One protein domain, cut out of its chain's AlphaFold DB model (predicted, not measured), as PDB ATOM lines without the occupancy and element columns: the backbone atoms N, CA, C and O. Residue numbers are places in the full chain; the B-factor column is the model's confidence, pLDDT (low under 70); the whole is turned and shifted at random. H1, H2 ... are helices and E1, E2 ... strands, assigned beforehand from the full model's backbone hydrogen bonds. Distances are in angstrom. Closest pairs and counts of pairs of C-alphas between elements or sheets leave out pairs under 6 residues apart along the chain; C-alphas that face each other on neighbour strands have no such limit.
ATOM      1  N   TRP A 219     -23.596 -43.249 -37.178       91.75
ATOM      2  CA  TRP A 219     -22.941 -44.432 -36.626       91.75
ATOM      3  C   TRP A 219     -21.576 -44.117 -36.010       91.75
ATOM      4  O   TRP A 219     -21.240 -44.644 -34.954       91.75
ATOM      5  N   ARG A 220     -20.815 -43.192 -36.607       87.81
ATOM      6  CA  ARG A 220     -19.575 -42.688 -36.003       87.81
ATOM      7  C   ARG A 220     -19.830 -41.986 -34.665       87.81
ATOM      8  O   ARG A 220     -19.118 -42.263 -33.709       87.81
ATOM      9  N   ILE A 221     -20.858 -41.137 -34.577       84.50
ATOM     10  CA  ILE A 221     -21.252 -40.488 -33.313       84.50
ATOM     11  C   ILE A 221     -21.631 -41.543 -32.262       84.50
ATOM     12  O   ILE A 221     -21.204 -41.449 -31.113       84.50
ATOM     13  N   LEU A 222     -22.399 -42.567 -32.649       85.50
ATOM     14  CA  LEU A 222     -22.764 -43.669 -31.756       85.50
ATOM     15  C   LEU A 222     -21.531 -44.411 -31.236       85.50
ATOM     16  O   LEU A 222     -21.434 -44.638 -30.033       85.50
ATOM     17  N   LEU A 223     -20.590 -44.766 -32.114       84.00
ATOM     18  CA  LEU A 223     -19.346 -45.436 -31.731       84.00
ATOM     19  C   LEU A 223     -18.526 -44.574 -30.768       84.00
ATOM     20  O   LEU A 223     -18.158 -45.049 -29.699       84.00
ATOM     21  N   GLU A 224     -18.347 -43.285 -31.069       78.44
ATOM     22  CA  GLU A 224     -17.662 -42.340 -30.179       78.44
ATOM     23  C   GLU A 224     -18.323 -42.280 -28.787       78.44
ATOM     24  O   GLU A 224     -17.634 -42.229 -27.770       78.44
ATOM     25  N   MET A 225     -19.655 -42.343 -28.706       75.12
ATOM     26  CA  MET A 225     -20.396 -42.376 -27.435       75.12
ATOM     27  C   MET A 225     -20.318 -43.722 -26.700       75.12
ATOM     28  O   MET A 225     -20.424 -43.782 -25.467       75.12
ATOM     29  N   ILE A 226     -20.189 -44.825 -27.435       76.88
ATOM     30  CA  ILE A 226     -20.058 -46.170 -26.869       76.88
ATOM     31  C   ILE A 226     -18.640 -46.384 -26.322       76.88
ATOM     32  O   ILE A 226     -18.469 -46.941 -25.236       76.88
ATOM     33  N   GLU A 227     -17.631 -45.895 -27.027       81.44
ATOM     34  CA  GLU A 227     -16.229 -46.134 -26.692       81.44
ATOM     35  C   GLU A 227     -15.675 -45.104 -25.702       81.44
ATOM     36  O   GLU A 227     -14.822 -45.446 -24.885       81.44
ATOM     37  N   ASN A 228     -16.177 -43.861 -25.708       78.94
ATOM     38  CA  ASN A 228     -15.669 -42.805 -24.836       78.94
ATOM     39  C   ASN A 228     -16.566 -42.585 -23.596       78.94
ATOM     40  O   ASN A 228     -17.594 -41.895 -23.680       78.94
ATOM     41  N   PRO A 229     -16.182 -43.102 -22.408       77.38
ATOM     42  CA  PRO A 229     -16.958 -42.923 -21.181       77.38
ATOM     43  C   PRO A 229     -17.061 -41.452 -20.759       77.38
ATOM     44  O   PRO A 229     -18.075 -41.063 -20.183       77.38
ATOM     45  N   THR A 230     -16.070 -40.621 -21.095       75.44
ATOM     46  CA  THR A 230     -16.091 -39.174 -20.834       75.44
ATOM     47  C   THR A 230     -17.179 -38.501 -21.663       75.44
ATOM     48  O   THR A 230     -17.986 -37.753 -21.118       75.44
ATOM     49  N   THR A 231     -17.271 -38.812 -22.960       71.31
ATOM     50  CA  THR A 231     -18.327 -38.288 -23.845       71.31
ATOM     51  C   THR A 231     -19.714 -38.701 -23.364       71.31
ATOM     52  O   THR A 231     -20.612 -37.863 -23.271       71.31
ATOM     53  N   ARG A 232     -19.882 -39.972 -22.977       71.56
ATOM     54  CA  ARG A 232     -21.136 -40.469 -22.395       71.56
ATOM     55  C   ARG A 232     -21.499 -39.744 -21.101       71.56
ATOM     56  O   ARG A 232     -22.645 -39.336 -20.926       71.56
ATOM     57  N   TRP A 233     -20.540 -39.596 -20.188       76.88
ATOM     58  CA  TRP A 233     -20.771 -38.926 -18.912       76.88
ATOM     59  C   TRP A 233     -21.147 -37.456 -19.116       76.88
ATOM     60  O   TRP A 233     -22.122 -37.002 -18.518       76.88
ATOM     61  N   MET A 234     -20.443 -36.746 -20.005       71.75
ATOM     62  CA  MET A 234     -20.741 -35.352 -20.339       71.75
ATOM     63  C   MET A 234     -22.178 -35.195 -20.848       71.75
ATOM     64  O   MET A 234     -22.898 -34.327 -20.365       71.75
ATOM     65  N   MET A 235     -22.639 -36.063 -21.749       67.81
ATOM     66  CA  MET A 235     -24.010 -35.996 -22.276       67.81
ATOM     67  C   MET A 235     -25.089 -36.313 -21.236       67.81
ATOM     68  O   MET A 235     -26.171 -35.740 -21.282       67.81
ATOM     69  N   ASN A 236     -24.812 -37.217 -20.294       73.25
ATOM     70  CA  ASN A 236     -25.805 -37.627 -19.300       73.25
ATOM     71  C   ASN A 236     -25.918 -36.667 -18.110       73.25
ATOM     72  O   ASN A 236     -26.974 -36.612 -17.481       73.25
ATOM     73  N   ASN A 237     -24.846 -35.938 -17.787       77.25
ATOM     74  CA  ASN A 237     -24.756 -35.173 -16.540       77.25
ATOM     75  C   ASN A 237     -24.609 -33.660 -16.751       77.25
ATOM     76  O   ASN A 237     -24.754 -32.892 -15.798       77.25
ATOM     77  N   THR A 238     -24.352 -33.203 -17.981       77.31
ATOM     78  CA  THR A 238     -24.092 -31.784 -18.261       77.31
ATOM     79  C   THR A 238     -24.966 -31.241 -19.388       77.31
ATOM     80  O   THR A 238     -25.354 -31.959 -20.305       77.31
ATOM     81  N   LYS A 239     -25.279 -29.947 -19.316       77.75
ATOM     82  CA  LYS A 239     -26.041 -29.201 -20.323       77.75
ATOM     83  C   LYS A 239     -25.361 -27.875 -20.636       77.75
ATOM     84  O   LYS A 239     -24.598 -27.355 -19.824       77.75
ATOM     85  N   ASP A 240     -25.663 -27.303 -21.794       75.81
ATOM     86  CA  ASP A 240     -25.013 -26.071 -22.243       75.81
ATOM     87  C   ASP A 240     -25.741 -24.825 -21.730       75.81
ATOM     88  O   ASP A 240     -26.972 -24.770 -21.672       75.81
ATOM     89  N   CYS A 241     -24.980 -23.783 -21.392       75.12
ATOM     90  CA  CYS A 241     -25.548 -22.463 -21.137       75.12
ATOM     91  C   CYS A 241     -26.192 -21.883 -22.415       75.12
ATOM     92  O   CYS A 241     -25.484 -21.742 -23.412       75.12
ATOM     93  N   PRO A 242     -27.454 -21.405 -22.380       71.88
ATOM     94  CA  PRO A 242     -28.134 -20.846 -23.552       71.88
ATOM     95  C   PRO A 242     -27.541 -19.522 -24.052       71.88
ATOM     96  O   PRO A 242     -27.886 -19.080 -25.143       71.88
ATOM     97  N   ASN A 243     -26.688 -18.867 -23.255       74.31
ATOM     98  CA  ASN A 243     -26.069 -17.588 -23.607       74.31
ATOM     99  C   ASN A 243     -24.614 -17.732 -24.087       74.31
ATOM    100  O   ASN A 243     -24.214 -17.083 -25.044       74.31
ATOM    101  N   PRO A 286     -40.025 -29.041 -27.151       49.16
ATOM    102  CA  PRO A 286     -38.703 -29.144 -27.787       49.16
ATOM    103  C   PRO A 286     -38.204 -27.829 -28.408       49.16
ATOM    104  O   PRO A 286     -37.004 -27.621 -28.568       49.16
ATOM    105  N   GLU A 287     -39.126 -26.927 -28.751       48.06
ATOM    106  CA  GLU A 287     -38.855 -25.624 -29.363       48.06
ATOM    107  C   GLU A 287     -38.181 -24.652 -28.386       48.06
ATOM    108  O   GLU A 287     -37.251 -23.937 -28.767       48.06
ATOM    109  N   SER A 288     -38.585 -24.669 -27.110       47.88
ATOM    110  CA  SER A 288     -38.012 -23.804 -26.069       47.88
ATOM    111  C   SER A 288     -36.543 -24.133 -25.762       47.88
ATOM    112  O   SER A 288     -35.749 -23.239 -25.461       47.88
ATOM    113  N   GLN A 289     -36.158 -25.404 -25.932       52.19
ATOM    114  CA  GLN A 289     -34.831 -25.933 -25.613       52.19
ATOM    115  C   GLN A 289     -33.770 -25.640 -26.685       52.19
ATOM    116  O   GLN A 289     -32.588 -25.923 -26.493       52.19
ATOM    117  N   ASN A 290     -34.167 -25.061 -27.821       48.59
ATOM    118  CA  ASN A 290     -33.374 -25.082 -29.045       48.59
ATOM    119  C   ASN A 290     -32.723 -23.722 -29.376       48.59
ATOM    120  O   ASN A 290     -32.848 -23.211 -30.487       48.59
ATOM    121  N   ARG A 291     -31.988 -23.116 -28.427       49.78
ATOM    122  CA  ARG A 291     -31.237 -21.853 -28.660       49.78
ATOM    123  C   ARG A 291     -29.811 -22.034 -29.224       49.78
ATOM    124  O   ARG A 291     -29.040 -21.078 -29.217       49.78
ATOM    125  N   ARG A 292     -29.527 -23.204 -29.825       50.72
ATOM    126  CA  ARG A 292     -28.268 -23.722 -30.434       50.72
ATOM    127  C   ARG A 292     -27.431 -24.593 -29.478       50.72
ATOM    128  O   ARG A 292     -27.045 -24.138 -28.415       50.72
ATOM    129  N   GLY A 293     -27.079 -25.835 -29.824       46.44
ATOM    130  CA  GLY A 293     -27.485 -26.592 -31.021       46.44
ATOM    131  C   GLY A 293     -26.654 -27.839 -31.351       46.44
ATOM    132  O   GLY A 293     -27.077 -28.603 -32.212       46.44
ATOM    133  N   GLY A 294     -25.504 -28.053 -30.702       49.28
ATOM    134  CA  GLY A 294     -24.723 -29.283 -30.865       49.28
ATOM    135  C   GLY A 294     -25.201 -30.366 -29.905       49.28
ATOM    136  O   GLY A 294     -25.880 -31.309 -30.302       49.28
ATOM    137  N   ASP A 295     -24.925 -30.172 -28.619       53.28
ATOM    138  CA  ASP A 295     -24.975 -31.275 -27.664       53.28
ATOM    139  C   ASP A 295     -26.366 -31.543 -27.076       53.28
ATOM    140  O   ASP A 295     -26.772 -32.695 -26.985       53.28
ATOM    141  N   LEU A 296     -27.152 -30.505 -26.763       56.72
ATOM    142  CA  LEU A 296     -28.547 -30.668 -26.304       56.72
ATOM    143  C   LEU A 296     -29.467 -31.206 -27.400       56.72
ATOM    144  O   LEU A 296     -30.369 -32.009 -27.156       56.72
ATOM    145  N   ARG A 297     -29.214 -30.755 -28.632       67.00
ATOM    146  CA  ARG A 297     -29.898 -31.253 -29.818       67.00
ATOM    147  C   ARG A 297     -29.589 -32.737 -29.983       67.00
ATOM    148  O   ARG A 297     -30.507 -33.541 -30.098       67.00
ATOM    149  N   LEU A 298     -28.304 -33.090 -29.955       75.81
ATOM    150  CA  LEU A 298     -27.853 -34.469 -30.057       75.81
ATOM    151  C   LEU A 298     -28.443 -35.344 -28.945       75.81
ATOM    152  O   LEU A 298     -28.954 -36.411 -29.255       75.81
ATOM    153  N   GLU A 299     -28.466 -34.880 -27.694       75.44
ATOM    154  CA  GLU A 299     -29.048 -35.611 -26.561       75.44
ATOM    155  C   GLU A 299     -30.522 -35.983 -26.802       75.44
ATOM    156  O   GLU A 299     -30.908 -37.135 -26.589       75.44
ATOM    157  N   PHE A 300     -31.344 -35.042 -27.289       78.50
ATOM    158  CA  PHE A 300     -32.757 -35.291 -27.592       78.50
ATOM    159  C   PHE A 300     -32.937 -36.378 -28.662       78.50
ATOM    160  O   PHE A 300     -33.622 -37.376 -28.421       78.50
ATOM    161  N   TYR A 301     -32.297 -36.221 -29.829       83.81
ATOM    162  CA  TYR A 301     -32.441 -37.188 -30.927       83.81
ATOM    163  C   TYR A 301     -31.788 -38.532 -30.599       83.81
ATOM    164  O   TYR A 301     -32.307 -39.570 -30.993       83.81
ATOM    165  N   TYR A 302     -30.691 -38.532 -29.840       84.75
ATOM    166  CA  TYR A 302     -30.025 -39.747 -29.380       84.75
ATOM    167  C   TYR A 302     -30.911 -40.550 -28.424       84.75
ATOM    168  O   TYR A 302     -31.085 -41.752 -28.613       84.75
ATOM    169  N   LYS A 303     -31.537 -39.899 -27.434       84.62
ATOM    170  CA  LYS A 303     -32.481 -40.562 -26.520       84.62
ATOM    171  C   LYS A 303     -33.695 -41.121 -27.263       84.62
ATOM    172  O   LYS A 303     -34.092 -42.254 -26.997       84.62
ATOM    173  N   GLY A 304     -34.246 -40.360 -28.211       86.38
ATOM    174  CA  GLY A 304     -35.332 -40.826 -29.078       86.38
ATOM    175  C   GLY A 304     -34.933 -42.034 -29.932       86.38
ATOM    176  O   GLY A 304     -35.640 -43.037 -29.958       86.38
ATOM    177  N   PHE A 305     -33.748 -41.992 -30.545       90.25
ATOM    178  CA  PHE A 305     -33.174 -43.120 -31.280       90.25
ATOM    179  C   PHE A 305     -33.042 -44.366 -30.390       90.25
ATOM    180  O   PHE A 305     -33.574 -45.420 -30.730       90.25
ATOM    181  N   LEU A 306     -32.414 -44.244 -29.214       87.56
ATOM    182  CA  LEU A 306     -32.205 -45.366 -28.290       87.56
ATOM    183  C   LEU A 306     -33.507 -46.006 -27.800       87.56
ATOM    184  O   LEU A 306     -33.537 -47.201 -27.516       87.56
ATOM    185  N   LYS A 307     -34.592 -45.233 -27.708       87.12
ATOM    186  CA  LYS A 307     -35.909 -45.744 -27.313       87.12
ATOM    187  C   LYS A 307     -36.436 -46.806 -28.277       87.12
ATOM    188  O   LYS A 307     -37.208 -47.666 -27.847       87.12
ATOM    189  N   HIS A 308     -36.047 -46.755 -29.549       87.62
ATOM    190  CA  HIS A 308     -36.502 -47.683 -30.588       87.62
ATOM    191  C   HIS A 308     -35.394 -48.595 -31.122       87.62
ATOM    192  O   HIS A 308     -35.701 -49.676 -31.629       87.62
ATOM    193  N   PHE A 309     -34.131 -48.206 -30.951       87.06
ATOM    194  CA  PHE A 309     -32.971 -48.971 -31.384       87.06
ATOM    195  C   PHE A 309     -32.990 -50.403 -30.831       87.06
ATOM    196  O   PHE A 309     -33.174 -50.630 -29.635       87.06
ATOM    197  N   GLY A 310     -32.837 -51.388 -31.718       80.75
ATOM    198  CA  GLY A 310     -32.810 -52.814 -31.374       80.75
ATOM    199  C   GLY A 310     -34.171 -53.457 -31.058       80.75
ATOM    200  O   GLY A 310     -34.283 -54.677 -31.151       80.75
ATOM    201  N   LYS A 311     -35.237 -52.691 -30.776       83.44
ATOM    202  CA  LYS A 311     -36.589 -53.252 -30.529       83.44
ATOM    203  C   LYS A 311     -37.193 -53.926 -31.761       83.44
ATOM    204  O   LYS A 311     -37.929 -54.911 -31.653       83.44
ATOM    205  N   SER A 312     -36.829 -53.428 -32.939       75.50
ATOM    206  CA  SER A 312     -37.204 -54.018 -34.226       75.50
ATOM    207  C   SER A 312     -36.609 -55.419 -34.431       75.50
ATOM    208  O   SER A 312     -37.121 -56.179 -35.247       75.50
ATOM    209  N   LEU A 313     -35.563 -55.794 -33.684       72.44
ATOM    210  CA  LEU A 313     -34.954 -57.128 -33.740       72.44
ATOM    211  C   LEU A 313     -35.636 -58.129 -32.796       72.44
ATOM    212  O   LEU A 313     -35.580 -59.332 -33.035       72.44
ATOM    213  N   THR A 314     -36.276 -57.652 -31.726       78.50
ATOM    214  CA  THR A 314     -36.932 -58.504 -30.717       78.50
ATOM    215  C   THR A 314     -38.405 -58.769 -31.024       78.50
ATOM    216  O   THR A 314     -38.994 -59.728 -30.525       78.50
ATOM    217  N   THR A 315     -39.022 -57.909 -31.831       81.44
ATOM    218  CA  THR A 315     -40.453 -57.941 -32.136       81.44
ATOM    219  C   THR A 315     -40.770 -58.927 -33.265       81.44
ATOM    220  O   THR A 315     -40.164 -58.861 -34.327       81.44
ATOM    221  N   LYS A 316     -41.776 -59.798 -33.078       83.38
ATOM    222  CA  LYS A 316     -42.241 -60.752 -34.114       83.38
ATOM    223  C   LYS A 316     -43.278 -60.181 -35.092       83.38
ATOM    224  O   LYS A 316     -43.504 -60.762 -36.144       83.38
ATOM    225  N   ASN A 317     -43.952 -59.089 -34.734       89.56
ATOM    226  CA  ASN A 317     -44.959 -58.453 -35.584       89.56
ATOM    227  C   ASN A 317     -44.294 -57.510 -36.605       89.56
ATOM    228  O   ASN A 317     -43.660 -56.528 -36.214       89.56
ATOM    229  N   GLU A 318     -44.473 -57.787 -37.898       89.94
ATOM    230  CA  GLU A 318     -43.824 -57.053 -38.996       89.94
ATOM    231  C   GLU A 318     -44.209 -55.566 -39.044       89.94
ATOM    232  O   GLU A 318     -43.352 -54.699 -39.235       89.94
ATOM    233  N   THR A 319     -45.487 -55.244 -38.821       91.25
ATOM    234  CA  THR A 319     -45.983 -53.860 -38.815       91.25
ATOM    235  C   THR A 319     -45.331 -53.046 -37.698       91.25
ATOM    236  O   THR A 319     -44.858 -51.925 -37.916       91.25
ATOM    237  N   LEU A 320     -45.252 -53.621 -36.496       92.25
ATOM    238  CA  LEU A 320     -44.595 -52.987 -35.361       92.25
ATOM    239  C   LEU A 320     -43.093 -52.818 -35.617       92.25
ATOM    240  O   LEU A 320     -42.575 -51.716 -35.427       92.25
ATOM    241  N   GLN A 321     -42.425 -53.860 -36.121       90.75
ATOM    242  CA  GLN A 321     -41.012 -53.824 -36.502       90.75
ATOM    243  C   GLN A 321     -40.720 -52.677 -37.482       90.75
ATOM    244  O   GLN A 321     -39.798 -51.886 -37.260       90.75
ATOM    245  N   LYS A 322     -41.537 -52.541 -38.535       90.75
ATOM    246  CA  LYS A 322     -41.413 -51.471 -39.533       90.75
ATOM    247  C   LYS A 322     -41.583 -50.085 -38.908       90.75
ATOM    248  O   LYS A 322     -40.794 -49.186 -39.202       90.75
ATOM    249  N   SER A 323     -42.568 -49.912 -38.026       92.56
ATOM    250  CA  SER A 323     -42.801 -48.633 -37.341       92.56
ATOM    251  C   SER A 323     -41.638 -48.242 -36.418       92.56
ATOM    252  O   SER A 323     -41.179 -47.105 -36.461       92.56
ATOM    253  N   GLN A 324     -41.098 -49.195 -35.648       93.12
ATOM    254  CA  GLN A 324     -39.968 -48.970 -34.743       93.12
ATOM    255  C   GLN A 324     -38.703 -48.593 -35.520       93.12
ATOM    256  O   GLN A 324     -38.032 -47.633 -35.150       93.12
ATOM    257  N   LYS A 325     -38.412 -49.286 -36.633       91.88
ATOM    258  CA  LYS A 325     -37.271 -48.935 -37.493       91.88
ATOM    259  C   LYS A 325     -37.456 -47.570 -38.162       91.88
ATOM    260  O   LYS A 325     -36.508 -46.801 -38.261       91.88
ATOM    261  N   THR A 326     -38.682 -47.236 -38.567       92.62
ATOM    262  CA  THR A 326     -38.995 -45.909 -39.122       92.62
ATOM    263  C   THR A 326     -38.757 -44.808 -38.092       92.62
ATOM    264  O   THR A 326     -38.139 -43.802 -38.422       92.62
ATOM    265  N   LEU A 327     -39.193 -44.998 -36.841       93.00
ATOM    266  CA  LEU A 327     -38.945 -44.051 -35.750       93.00
ATOM    267  C   LEU A 327     -37.447 -43.873 -35.495       93.00
ATOM    268  O   LEU A 327     -36.967 -42.742 -35.459       93.00
ATOM    269  N   GLU A 328     -36.706 -44.976 -35.392       92.94
ATOM    270  CA  GLU A 328     -35.248 -44.977 -35.239       92.94
ATOM    271  C   GLU A 328     -34.572 -44.103 -36.312       92.94
ATOM    272  O   GLU A 328     -33.829 -43.176 -35.989       92.94
ATOM    273  N   LEU A 329     -34.896 -44.335 -37.587       93.19
ATOM    274  CA  LEU A 329     -34.333 -43.596 -38.719       93.19
ATOM    275  C   LEU A 329     -34.847 -42.148 -38.803       93.19
ATOM    276  O   LEU A 329     -34.110 -41.260 -39.235       93.19
ATOM    277  N   ALA A 330     -36.075 -41.875 -38.359       91.62
ATOM    278  CA  ALA A 330     -36.646 -40.532 -38.332       91.62
ATOM    279  C   ALA A 330     -35.921 -39.615 -37.333       91.62
ATOM    280  O   ALA A 330     -35.688 -38.445 -37.646       91.62
ATOM    281  N   TYR A 331     -35.497 -40.130 -36.172       90.75
ATOM    282  CA  TYR A 331     -34.665 -39.363 -35.234       90.75
ATOM    283  C   TYR A 331     -33.316 -38.983 -35.846       90.75
ATOM    284  O   TYR A 331     -32.893 -37.829 -35.736       90.75
ATOM    285  N   ILE A 332     -32.677 -39.922 -36.552       91.25
ATOM    286  CA  ILE A 332     -31.427 -39.659 -37.274       91.25
ATOM    287  C   ILE A 332     -31.660 -38.598 -38.351       91.25
ATOM    288  O   ILE A 332     -30.917 -37.621 -38.439       91.25
ATOM    289  N   PHE A 333     -32.712 -38.755 -39.157       89.12
ATOM    290  CA  PHE A 333     -33.075 -37.800 -40.200       89.12
ATOM    291  C   PHE A 333     -33.245 -36.389 -39.625       89.12
ATOM    292  O   PHE A 333     -32.606 -35.448 -40.093       89.12
ATOM    293  N   ALA A 334     -34.033 -36.245 -38.561       85.00
ATOM    294  CA  ALA A 334     -34.336 -34.960 -37.943       85.00
ATOM    295  C   ALA A 334     -33.115 -34.262 -37.324       85.00
ATOM    296  O   ALA A 334     -33.041 -33.028 -37.332       85.00
ATOM    297  N   TYR A 335     -32.135 -35.024 -36.833       83.50
ATOM    298  CA  TYR A 335     -30.874 -34.471 -36.341       83.50
ATOM    299  C   TYR A 335     -30.082 -33.750 -37.444       83.50
ATOM    300  O   TYR A 335     -29.496 -32.697 -37.193       83.50
ATOM    301  N   PHE A 336     -30.106 -34.262 -38.679       81.50
ATOM    302  CA  PHE A 336     -29.360 -33.676 -39.799       81.50
ATOM    303  C   PHE A 336     -30.152 -32.658 -40.635       81.50
ATOM    304  O   PHE A 336     -29.555 -31.978 -41.467       81.50
ATOM    305  N   GLN A 337     -31.464 -32.504 -40.420       75.62
ATOM    306  CA  GLN A 337     -32.265 -31.492 -41.124       75.62
ATOM    307  C   GLN A 337     -32.127 -30.096 -40.480       75.62
ATOM    308  O   GLN A 337     -32.231 -29.976 -39.258       75.62
ATOM    309  N   PRO A 338     -31.908 -29.011 -41.242       56.78
ATOM    310  CA  PRO A 338     -31.882 -27.657 -40.693       56.78
ATOM    311  C   PRO A 338     -33.301 -27.186 -40.339       56.78
ATOM    312  O   PRO A 338     -34.124 -26.993 -41.224       56.78
ATOM    313  N   GLY A 339     -33.578 -26.985 -39.045       57.91
ATOM    314  CA  GLY A 339     -34.886 -26.525 -38.561       57.91
ATOM    315  C   GLY A 339     -35.971 -27.592 -38.711       57.91
ATOM    316  O   GLY A 339     -36.651 -27.674 -39.728       57.91
ATOM    317  N   THR A 340     -36.149 -28.432 -37.691       60.47
ATOM    318  CA  THR A 340     -37.231 -29.423 -37.691       60.47
ATOM    319  C   THR A 340     -38.580 -28.708 -37.693       60.47
ATOM    320  O   THR A 340     -38.852 -27.906 -36.801       60.47
ATOM    321  N   SER A 341     -39.423 -28.983 -38.689       70.19
ATOM    322  CA  SER A 341     -40.756 -28.382 -38.752       70.19
ATOM    323  C   SER A 341     -41.622 -28.864 -37.583       70.19
ATOM    324  O   SER A 341     -41.514 -30.009 -37.132       70.19
ATOM    325  N   GLN A 342     -42.530 -28.004 -37.115       74.19
ATOM    326  CA  GLN A 342     -43.529 -28.400 -36.115       74.19
ATOM    327  C   GLN A 342     -44.378 -29.578 -36.603       74.19
ATOM    328  O   GLN A 342     -44.831 -30.405 -35.817       74.19
ATOM    329  N   GLU A 343     -44.602 -29.657 -37.910       77.94
ATOM    330  CA  GLU A 343     -45.354 -30.732 -38.536       77.94
ATOM    331  C   GLU A 343     -44.639 -32.078 -38.447       77.94
ATOM    332  O   GLU A 343     -45.255 -33.065 -38.050       77.94
ATOM    333  N   PHE A 344     -43.331 -32.113 -38.709       84.19
ATOM    334  CA  PHE A 344     -42.537 -33.321 -38.524       84.19
ATOM    335  C   PHE A 344     -42.617 -33.807 -37.077       84.19
ATOM    336  O   PHE A 344     -42.865 -34.986 -36.842       84.19
ATOM    337  N   LEU A 345     -42.458 -32.905 -36.100       81.25
ATOM    338  CA  LEU A 345     -42.551 -33.267 -34.681       81.25
ATOM    339  C   LEU A 345     -43.943 -33.802 -34.319       81.25
ATOM    340  O   LEU A 345     -44.049 -34.767 -33.567       81.25
ATOM    341  N   LYS A 346     -45.015 -33.228 -34.882       84.25
ATOM    342  CA  LYS A 346     -46.379 -33.751 -34.714       84.25
ATOM    343  C   LYS A 346     -46.501 -35.171 -35.271       84.25
ATOM    344  O   LYS A 346     -47.006 -36.042 -34.568       84.25
ATOM    345  N   LEU A 347     -46.028 -35.415 -36.496       88.88
ATOM    346  CA  LEU A 347     -46.066 -36.740 -37.123       88.88
ATOM    347  C   LEU A 347     -45.236 -37.765 -36.340       88.88
ATOM    348  O   LEU A 347     -45.706 -38.878 -36.104       88.88
ATOM    349  N   LEU A 348     -44.044 -37.369 -35.888       89.88
ATOM    350  CA  LEU A 348     -43.154 -38.190 -35.072       89.88
ATOM    351  C   LEU A 348     -43.837 -38.605 -33.762       89.88
ATOM    352  O   LEU A 348     -43.969 -39.796 -33.497       89.88
ATOM    353  N   ASN A 349     -44.362 -37.640 -32.999       88.06
ATOM    354  CA  ASN A 349     -45.031 -37.893 -31.720       88.06
ATOM    355  C   ASN A 349     -46.293 -38.759 -31.882       88.06
ATOM    356  O   ASN A 349     -46.601 -39.601 -31.035       88.06
ATOM    357  N   VAL A 350     -47.052 -38.560 -32.969       92.06
ATOM    358  CA  VAL A 350     -48.220 -39.395 -33.277       92.06
ATOM    359  C   VAL A 350     -47.788 -40.830 -33.550       92.06
ATOM    360  O   VAL A 350     -48.394 -41.746 -32.995       92.06
ATOM    361  N   LEU A 351     -46.755 -41.036 -34.372       93.88
ATOM    362  CA  LEU A 351     -46.250 -42.372 -34.664       93.88
ATOM    363  C   LEU A 351     -45.738 -43.054 -33.393       93.88
ATOM    364  O   LEU A 351     -46.170 -44.168 -33.116       93.88
ATOM    365  N   GLU A 352     -44.932 -42.370 -32.576       91.69
ATOM    366  CA  GLU A 352     -44.469 -42.891 -31.283       91.69
ATOM    367  C   GLU A 352     -45.634 -43.356 -30.402       91.69
ATOM    368  O   GLU A 352     -45.668 -44.507 -29.969       91.69
ATOM    369  N   SER A 353     -46.633 -42.489 -30.203       92.88
ATOM    370  CA  SER A 353     -47.809 -42.787 -29.379       92.88
ATOM    371  C   SER A 353     -48.589 -44.003 -29.892       92.88
ATOM    372  O   SER A 353     -49.124 -44.789 -29.107       92.88
ATOM    373  N   LYS A 354     -48.691 -44.175 -31.215       94.56
ATOM    374  CA  LYS A 354     -49.359 -45.340 -31.814       94.56
ATOM    375  C   LYS A 354     -48.512 -46.605 -31.707       94.56
ATOM    376  O   LYS A 354     -49.079 -47.655 -31.414       94.56
ATOM    377  N   THR A 355     -47.199 -46.508 -31.900       93.50
ATOM    378  CA  THR A 355     -46.253 -47.619 -31.742       93.50
ATOM    379  C   THR A 355     -46.276 -48.154 -30.311       93.50
ATOM    380  O   THR A 355     -46.394 -49.361 -30.125       93.50
ATOM    381  N   GLU A 356     -46.243 -47.281 -29.301       92.12
ATOM    382  CA  GLU A 356     -46.315 -47.668 -27.883       92.12
ATOM    383  C   GLU A 356     -47.633 -48.361 -27.545       92.12
ATOM    384  O   GLU A 356     -47.630 -49.478 -27.041       92.12
ATOM    385  N   LYS A 357     -48.770 -47.766 -27.921       93.25
ATOM    386  CA  LYS A 357     -50.094 -48.365 -27.677       93.25
ATOM    387  C   LYS A 357     -50.293 -49.698 -28.392       93.25
ATOM    388  O   LYS A 357     -51.108 -50.516 -27.963       93.25
ATOM    389  N   PHE A 358     -49.631 -49.895 -29.529       93.75
ATOM    390  CA  PHE A 358     -49.678 -51.164 -30.243       93.75
ATOM    391  C   PHE A 358     -48.801 -52.215 -29.565       93.75
ATOM    392  O   PHE A 358     -49.258 -53.338 -29.383       93.75
ATOM    393  N   GLN A 359     -47.600 -51.835 -29.124       91.88
ATOM    394  CA  GLN A 359     -46.733 -52.675 -28.298       91.88
ATOM    395  C   GLN A 359     -47.449 -53.107 -27.009       91.88
ATOM    396  O   GLN A 359     -47.562 -54.298 -26.760       91.88
ATOM    397  N   GLU A 360     -48.037 -52.174 -26.256       92.31
ATOM    398  CA  GLU A 360     -48.806 -52.469 -25.036       92.31
ATOM    399  C   GLU A 360     -49.960 -53.446 -25.298       92.31
ATOM    400  O   GLU A 360     -50.192 -54.369 -24.522       92.31
ATOM    401  N   PHE A 361     -50.676 -53.285 -26.414       91.19
ATOM    402  CA  PHE A 361     -51.727 -54.223 -26.810       91.19
ATOM    403  C   PHE A 361     -51.168 -55.621 -27.115       91.19
ATOM    404  O   PHE A 361     -51.770 -56.625 -26.732       91.19
ATOM    405  N   LEU A 362     -50.015 -55.702 -27.782       90.94
ATOM    406  CA  LEU A 362     -49.343 -56.970 -28.063       90.94
ATOM    407  C   LEU A 362     -48.781 -57.625 -26.800       90.94
ATOM    408  O   LEU A 362     -48.768 -58.853 -26.738       90.94
ATOM    409  N   ASP A 363     -48.387 -56.839 -25.806       90.00
ATOM    410  CA  ASP A 363     -47.847 -57.330 -24.539       90.00
ATOM    411  C   ASP A 363     -48.947 -57.645 -23.511       90.00
ATOM    412  O   ASP A 363     -48.710 -58.397 -22.570       90.00
ATOM    413  N   SER A 364     -50.167 -57.125 -23.702       91.31
ATOM    414  CA  SER A 364     -51.287 -57.366 -22.787       91.31
ATOM    415  C   SER A 364     -51.716 -58.837 -22.727       91.31
ATOM    416  O   SER A 364     -51.675 -59.573 -23.726       91.31
ATOM    417  N   GLU A 365     -52.145 -59.248 -21.531       86.56
ATOM    418  CA  GLU A 365     -52.692 -60.577 -21.271       86.56
ATOM    419  C   GLU A 365     -54.124 -60.701 -21.807       86.56
ATOM    420  O   GLU A 365     -54.944 -59.791 -21.671       86.56
ATOM    421  N   GLY A 366     -54.436 -61.854 -22.401       84.69
ATOM    422  CA  GLY A 366     -55.763 -62.174 -22.928       84.69
ATOM    423  C   GLY A 366     -55.795 -62.450 -24.436       84.69
ATOM    424  O   GLY A 366     -54.796 -62.262 -25.143       84.69
ATOM    425  N   PRO A 367     -56.938 -62.945 -24.950       82.00
ATOM    426  CA  PRO A 367     -57.115 -63.185 -26.375       82.00
ATOM    427  C   PRO A 367     -57.067 -61.856 -27.131       82.00
ATOM    428  O   PRO A 367     -57.686 -60.877 -26.721       82.00
ATOM    429  N   LYS A 368     -56.345 -61.832 -28.254       87.69
ATOM    430  CA  LYS A 368     -56.221 -60.669 -29.142       87.69
ATOM    431  C   LYS A 368     -57.127 -60.904 -30.347       87.69
ATOM    432  O   LYS A 368     -56.737 -61.669 -31.228       87.69
ATOM    433  N   PRO A 369     -58.338 -60.311 -30.395       89.50
ATOM    434  CA  PRO A 369     -59.238 -60.521 -31.519       89.50
ATOM    435  C   PRO A 369     -58.568 -60.040 -32.802       89.50
ATOM    436  O   PRO A 369     -58.085 -58.905 -32.858       89.50
ATOM    437  N   GLN A 370     -58.538 -60.903 -33.816       89.00
ATOM    438  CA  GLN A 370     -57.817 -60.644 -35.061       89.00
ATOM    439  C   GLN A 370     -58.277 -59.339 -35.728       89.00
ATOM    440  O   GLN A 370     -57.446 -58.522 -36.106       89.00
ATOM    441  N   GLU A 371     -59.583 -59.062 -35.730       92.06
ATOM    442  CA  GLU A 371     -60.148 -57.816 -36.267       92.06
ATOM    443  C   GLU A 371     -59.599 -56.553 -35.567       92.06
ATOM    444  O   GLU A 371     -59.335 -55.530 -36.201       92.06
ATOM    445  N   ILE A 372     -59.401 -56.602 -34.245       90.94
ATOM    446  CA  ILE A 372     -58.857 -55.471 -33.478       90.94
ATOM    447  C   ILE A 372     -57.361 -55.310 -33.765       90.94
ATOM    448  O   ILE A 372     -56.878 -54.181 -33.897       90.94
ATOM    449  N   LEU A 373     -56.637 -56.429 -33.858       91.00
ATOM    450  CA  LEU A 373     -55.218 -56.450 -34.197       91.00
ATOM    451  C   LEU A 373     -54.982 -55.832 -35.583       91.00
ATOM    452  O   LEU A 373     -54.152 -54.934 -35.705       91.00
ATOM    453  N   GLU A 374     -55.755 -56.246 -36.588       92.38
ATOM    454  CA  GLU A 374     -55.688 -55.740 -37.964       92.38
ATOM    455  C   GLU A 374     -56.015 -54.244 -38.038       92.38
ATOM    456  O   GLU A 374     -55.242 -53.475 -38.611       92.38
ATOM    457  N   LYS A 375     -57.087 -53.783 -37.375       93.44
ATOM    458  CA  LYS A 375     -57.429 -52.348 -37.320       93.44
ATOM    459  C   LYS A 375     -56.311 -51.510 -36.697       93.44
ATOM    460  O   LYS A 375     -55.989 -50.428 -37.190       93.44
ATOM    461  N   LYS A 376     -55.706 -51.982 -35.601       93.25
ATOM    462  CA  LYS A 376     -54.587 -51.281 -34.950       93.25
ATOM    463  C   LYS A 376     -53.329 -51.283 -35.824       93.25
ATOM    464  O   LYS A 376     -52.685 -50.238 -35.923       93.25
ATOM    465  N   ALA A 377     -53.016 -52.404 -36.474       92.62
ATOM    466  CA  ALA A 377     -51.900 -52.518 -37.411       92.62
ATOM    467  C   ALA A 377     -52.074 -51.557 -38.598       92.62
ATOM    468  O   ALA A 377     -51.176 -50.771 -38.884       92.62
ATOM    469  N   GLN A 378     -53.264 -51.505 -39.200       94.38
ATOM    470  CA  GLN A 378     -53.572 -50.596 -40.306       94.38
ATOM    471  C   GLN A 378     -53.382 -49.121 -39.919       94.38
ATOM    472  O   GLN A 378     -52.784 -48.345 -40.666       94.38
ATOM    473  N   ILE A 379     -53.844 -48.716 -38.729       93.00
ATOM    474  CA  ILE A 379     -53.617 -47.352 -38.222       93.00
ATOM    475  C   ILE A 379     -52.117 -47.064 -38.115       93.00
ATOM    476  O   ILE A 379     -51.676 -45.980 -38.502       93.00
ATOM    477  N   LEU A 380     -51.343 -48.014 -37.590       94.06
ATOM    478  CA  LEU A 380     -49.902 -47.871 -37.416       94.06
ATOM    479  C   LEU A 380     -49.172 -47.757 -38.763       94.06
ATOM    480  O   LEU A 380     -48.303 -46.897 -38.915       94.06
ATOM    481  N   GLU A 381     -49.566 -48.542 -39.764       93.56
ATOM    482  CA  GLU A 381     -49.025 -48.461 -41.127       93.56
ATOM    483  C   GLU A 381     -49.302 -47.110 -41.776       93.56
ATOM    484  O   GLU A 381     -48.394 -46.508 -42.350       93.56
ATOM    485  N   ILE A 382     -50.526 -46.594 -41.630       93.69
ATOM    486  CA  ILE A 382     -50.902 -45.277 -42.152       93.69
ATOM    487  C   ILE A 382     -50.028 -44.182 -41.531       93.69
ATOM    488  O   ILE A 382     -49.522 -43.327 -42.257       93.69
ATOM    489  N   GLN A 383     -49.822 -44.190 -40.208       93.25
ATOM    490  CA  GLN A 383     -48.965 -43.183 -39.564       93.25
ATOM    491  C   GLN A 383     -47.494 -43.332 -39.968       93.25
ATOM    492  O   GLN A 383     -46.825 -42.330 -40.214       93.25
ATOM    493  N   THR A 384     -47.009 -44.570 -40.092       93.44
ATOM    494  CA  THR A 384     -45.641 -44.862 -40.544       93.44
ATOM    495  C   THR A 384     -45.412 -44.296 -41.945       93.44
ATOM    496  O   THR A 384     -44.429 -43.598 -42.184       93.44
ATOM    497  N   LYS A 385     -46.360 -44.537 -42.859       92.25
ATOM    498  CA  LYS A 385     -46.309 -44.024 -44.228       92.25
ATOM    499  C   LYS A 385     -46.327 -42.495 -44.265       92.25
ATOM    500  O   LYS A 385     -45.490 -41.913 -44.937       92.25
ATOM    501  N   LYS A 386     -47.204 -41.843 -43.491       91.38
ATOM    502  CA  LYS A 386     -47.267 -40.371 -43.420       91.38
ATOM    503  C   LYS A 386     -45.937 -39.736 -43.015       91.38
ATOM    504  O   LYS A 386     -45.532 -38.743 -43.612       91.38
ATOM    505  N   LEU A 387     -45.257 -40.302 -42.015       90.94
ATOM    506  CA  LEU A 387     -43.954 -39.796 -41.588       90.94
ATOM    507  C   LEU A 387     -42.890 -39.997 -42.677       90.94
ATOM    508  O   LEU A 387     -42.110 -39.084 -42.933       90.94
ATOM    509  N   LEU A 388     -42.874 -41.156 -43.342       90.19
ATOM    510  CA  LEU A 388     -41.945 -41.434 -44.444       90.19
ATOM    511  C   LEU A 388     -42.181 -40.514 -45.645       90.19
ATOM    512  O   LEU A 388     -41.222 -39.960 -46.178       90.19
ATOM    513  N   ASP A 389     -43.441 -40.308 -46.031       88.31
ATOM    514  CA  ASP A 389     -43.825 -39.424 -47.132       88.31
ATOM    515  C   ASP A 389     -43.353 -37.987 -46.859       88.31
ATOM    516  O   ASP A 389     -42.745 -37.368 -47.735       88.31
ATOM    517  N   TYR A 390     -43.521 -37.495 -45.623       86.50
ATOM    518  CA  TYR A 390     -42.977 -36.202 -45.200       86.50
ATOM    519  C   TYR A 390     -41.446 -36.152 -45.334       86.50
ATOM    520  O   TYR A 390     -40.892 -35.179 -45.842       86.50
ATOM    521  N   CYS A 391     -40.736 -37.187 -44.870       85.75
ATOM    522  CA  CYS A 391     -39.273 -37.196 -44.917       85.75
ATOM    523  C   CYS A 391     -38.724 -37.244 -46.350       85.75
ATOM    524  O   CYS A 391     -37.691 -36.636 -46.629       85.75
ATOM    525  N   ASN A 392     -39.407 -37.965 -47.241       81.25
ATOM    526  CA  ASN A 392     -39.006 -38.124 -48.635       81.25
ATOM    527  C   ASN A 392     -39.347 -36.890 -49.480       81.25
ATOM    528  O   ASN A 392     -38.566 -36.520 -50.352       81.25
ATOM    529  N   ASN A 393     -40.474 -36.231 -49.196       76.38
ATOM    530  CA  ASN A 393     -40.937 -35.039 -49.903       76.38
ATOM    531  C   ASN A 393     -41.269 -33.907 -48.920       76.38
ATOM    532  O   ASN A 393     -42.434 -33.536 -48.767       76.38
TER     533      ASN A 393
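This is residues 219 to 243 and 286 to 393 of the 518 residues of the protein "RBR-type E3 ubiquitin transferase" of Caenorhabditis nigoni (UniProt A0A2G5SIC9). Three long helices, H5, H6 and H7, make an up-and-down bundle, each running against the one before it, and H3 runs along H5 as a fourth, shorter rod. Near the first residues of H3, at one end of the whole, sits a small, loosely attached corner of H1, H2 and the short strand E1, while the link from H6 to H7 sticks out at the opposite end with residues 363 to 371. The printed part has 133 residues, with seven named helices and one named strand in the order H1, H2, E1, H3, H4, H5, H6, H7; its class is mostly helix, and E1 pairs with no named strand. The whole is elongated, spanning 54 by 32 by 23 A, and only just compact, close to loose, with a radius of gyration of the C-alphas of 16.8 A.

The longest helix, H7, residues 370 to 392, touches H6, residues 342 to 363, at a shallow tilt of 26 degrees, opposite ways; the closest C-alphas are those of Leu 351 and Gln 383, 5.7 A apart. The hub is H5, residues 318 to 336, touching four helices. It touches H7 at a shallow tilt of 23 degrees, the same way, closest at the C-alphas of Ser 323 and Thr 384, 5.7 A. H5 and H6 form a helical hairpin at a shallow tilt of 30 degrees, closest at the C-alphas of Ser 323 and Thr 355, 6.7 A; H6 and H7 form another helical hairpin, at 26 degrees. H3, residues 295 to 308, touches H5 at a shallow tilt of 8 degrees, opposite ways, with the C-alphas of Phe 305 and Glu 328 closest at 4.8 A; it is apart from H6 and H7. H4, residues 311 to 314, touches H5 at residues 320 to 325 alone, closest at the C-alphas of Ser 312 and Gln 321, 4.4 A. H2, residues 229 to 237, is close to H3 but not clearly touching, with the C-alphas of Met 235 and Glu 299 closest at 6.6 A. H1, residues 219 to 227, and H2 touch only at the corner, about perpendicular at 83 degrees, closest at the C-alphas of Met 225 and Arg 232, 5.4 A. The closest C-alphas of H3 and E1, residues 238 to 240, are those of Leu 296 and Lys 239, 6.6 A apart. Every O i to N i+4 pair is within hydrogen-bond range in H1, H2, H5, H6 and H7, and 9 of 10 are in H3; H4 is too short for such a pair.

H7 measures 32.3 A from C-alpha 370 at (-57.817, -60.644, -35.061) to C-alpha 392 at (-39.006, -38.124, -48.635). H6 measures 31.5 A, H5 27.5 A and H3 20.3 A. H1 begins with C-alpha 219 at (-22.941, -44.432, -36.626).

The farthest C-alphas, those of Asn 243 and Pro 367, are 55.2 A apart. Residues 244 to 285 are not printed, and C-alphas 243 and 286 are 17.6 A apart across the cut. Of the links that are printed whole, H6 to H7 is short and the others are tight. The mean pLDDT of the printed part is 82.0; residue 235, residues 286 to 297 and residues 338 to 340 are under 70.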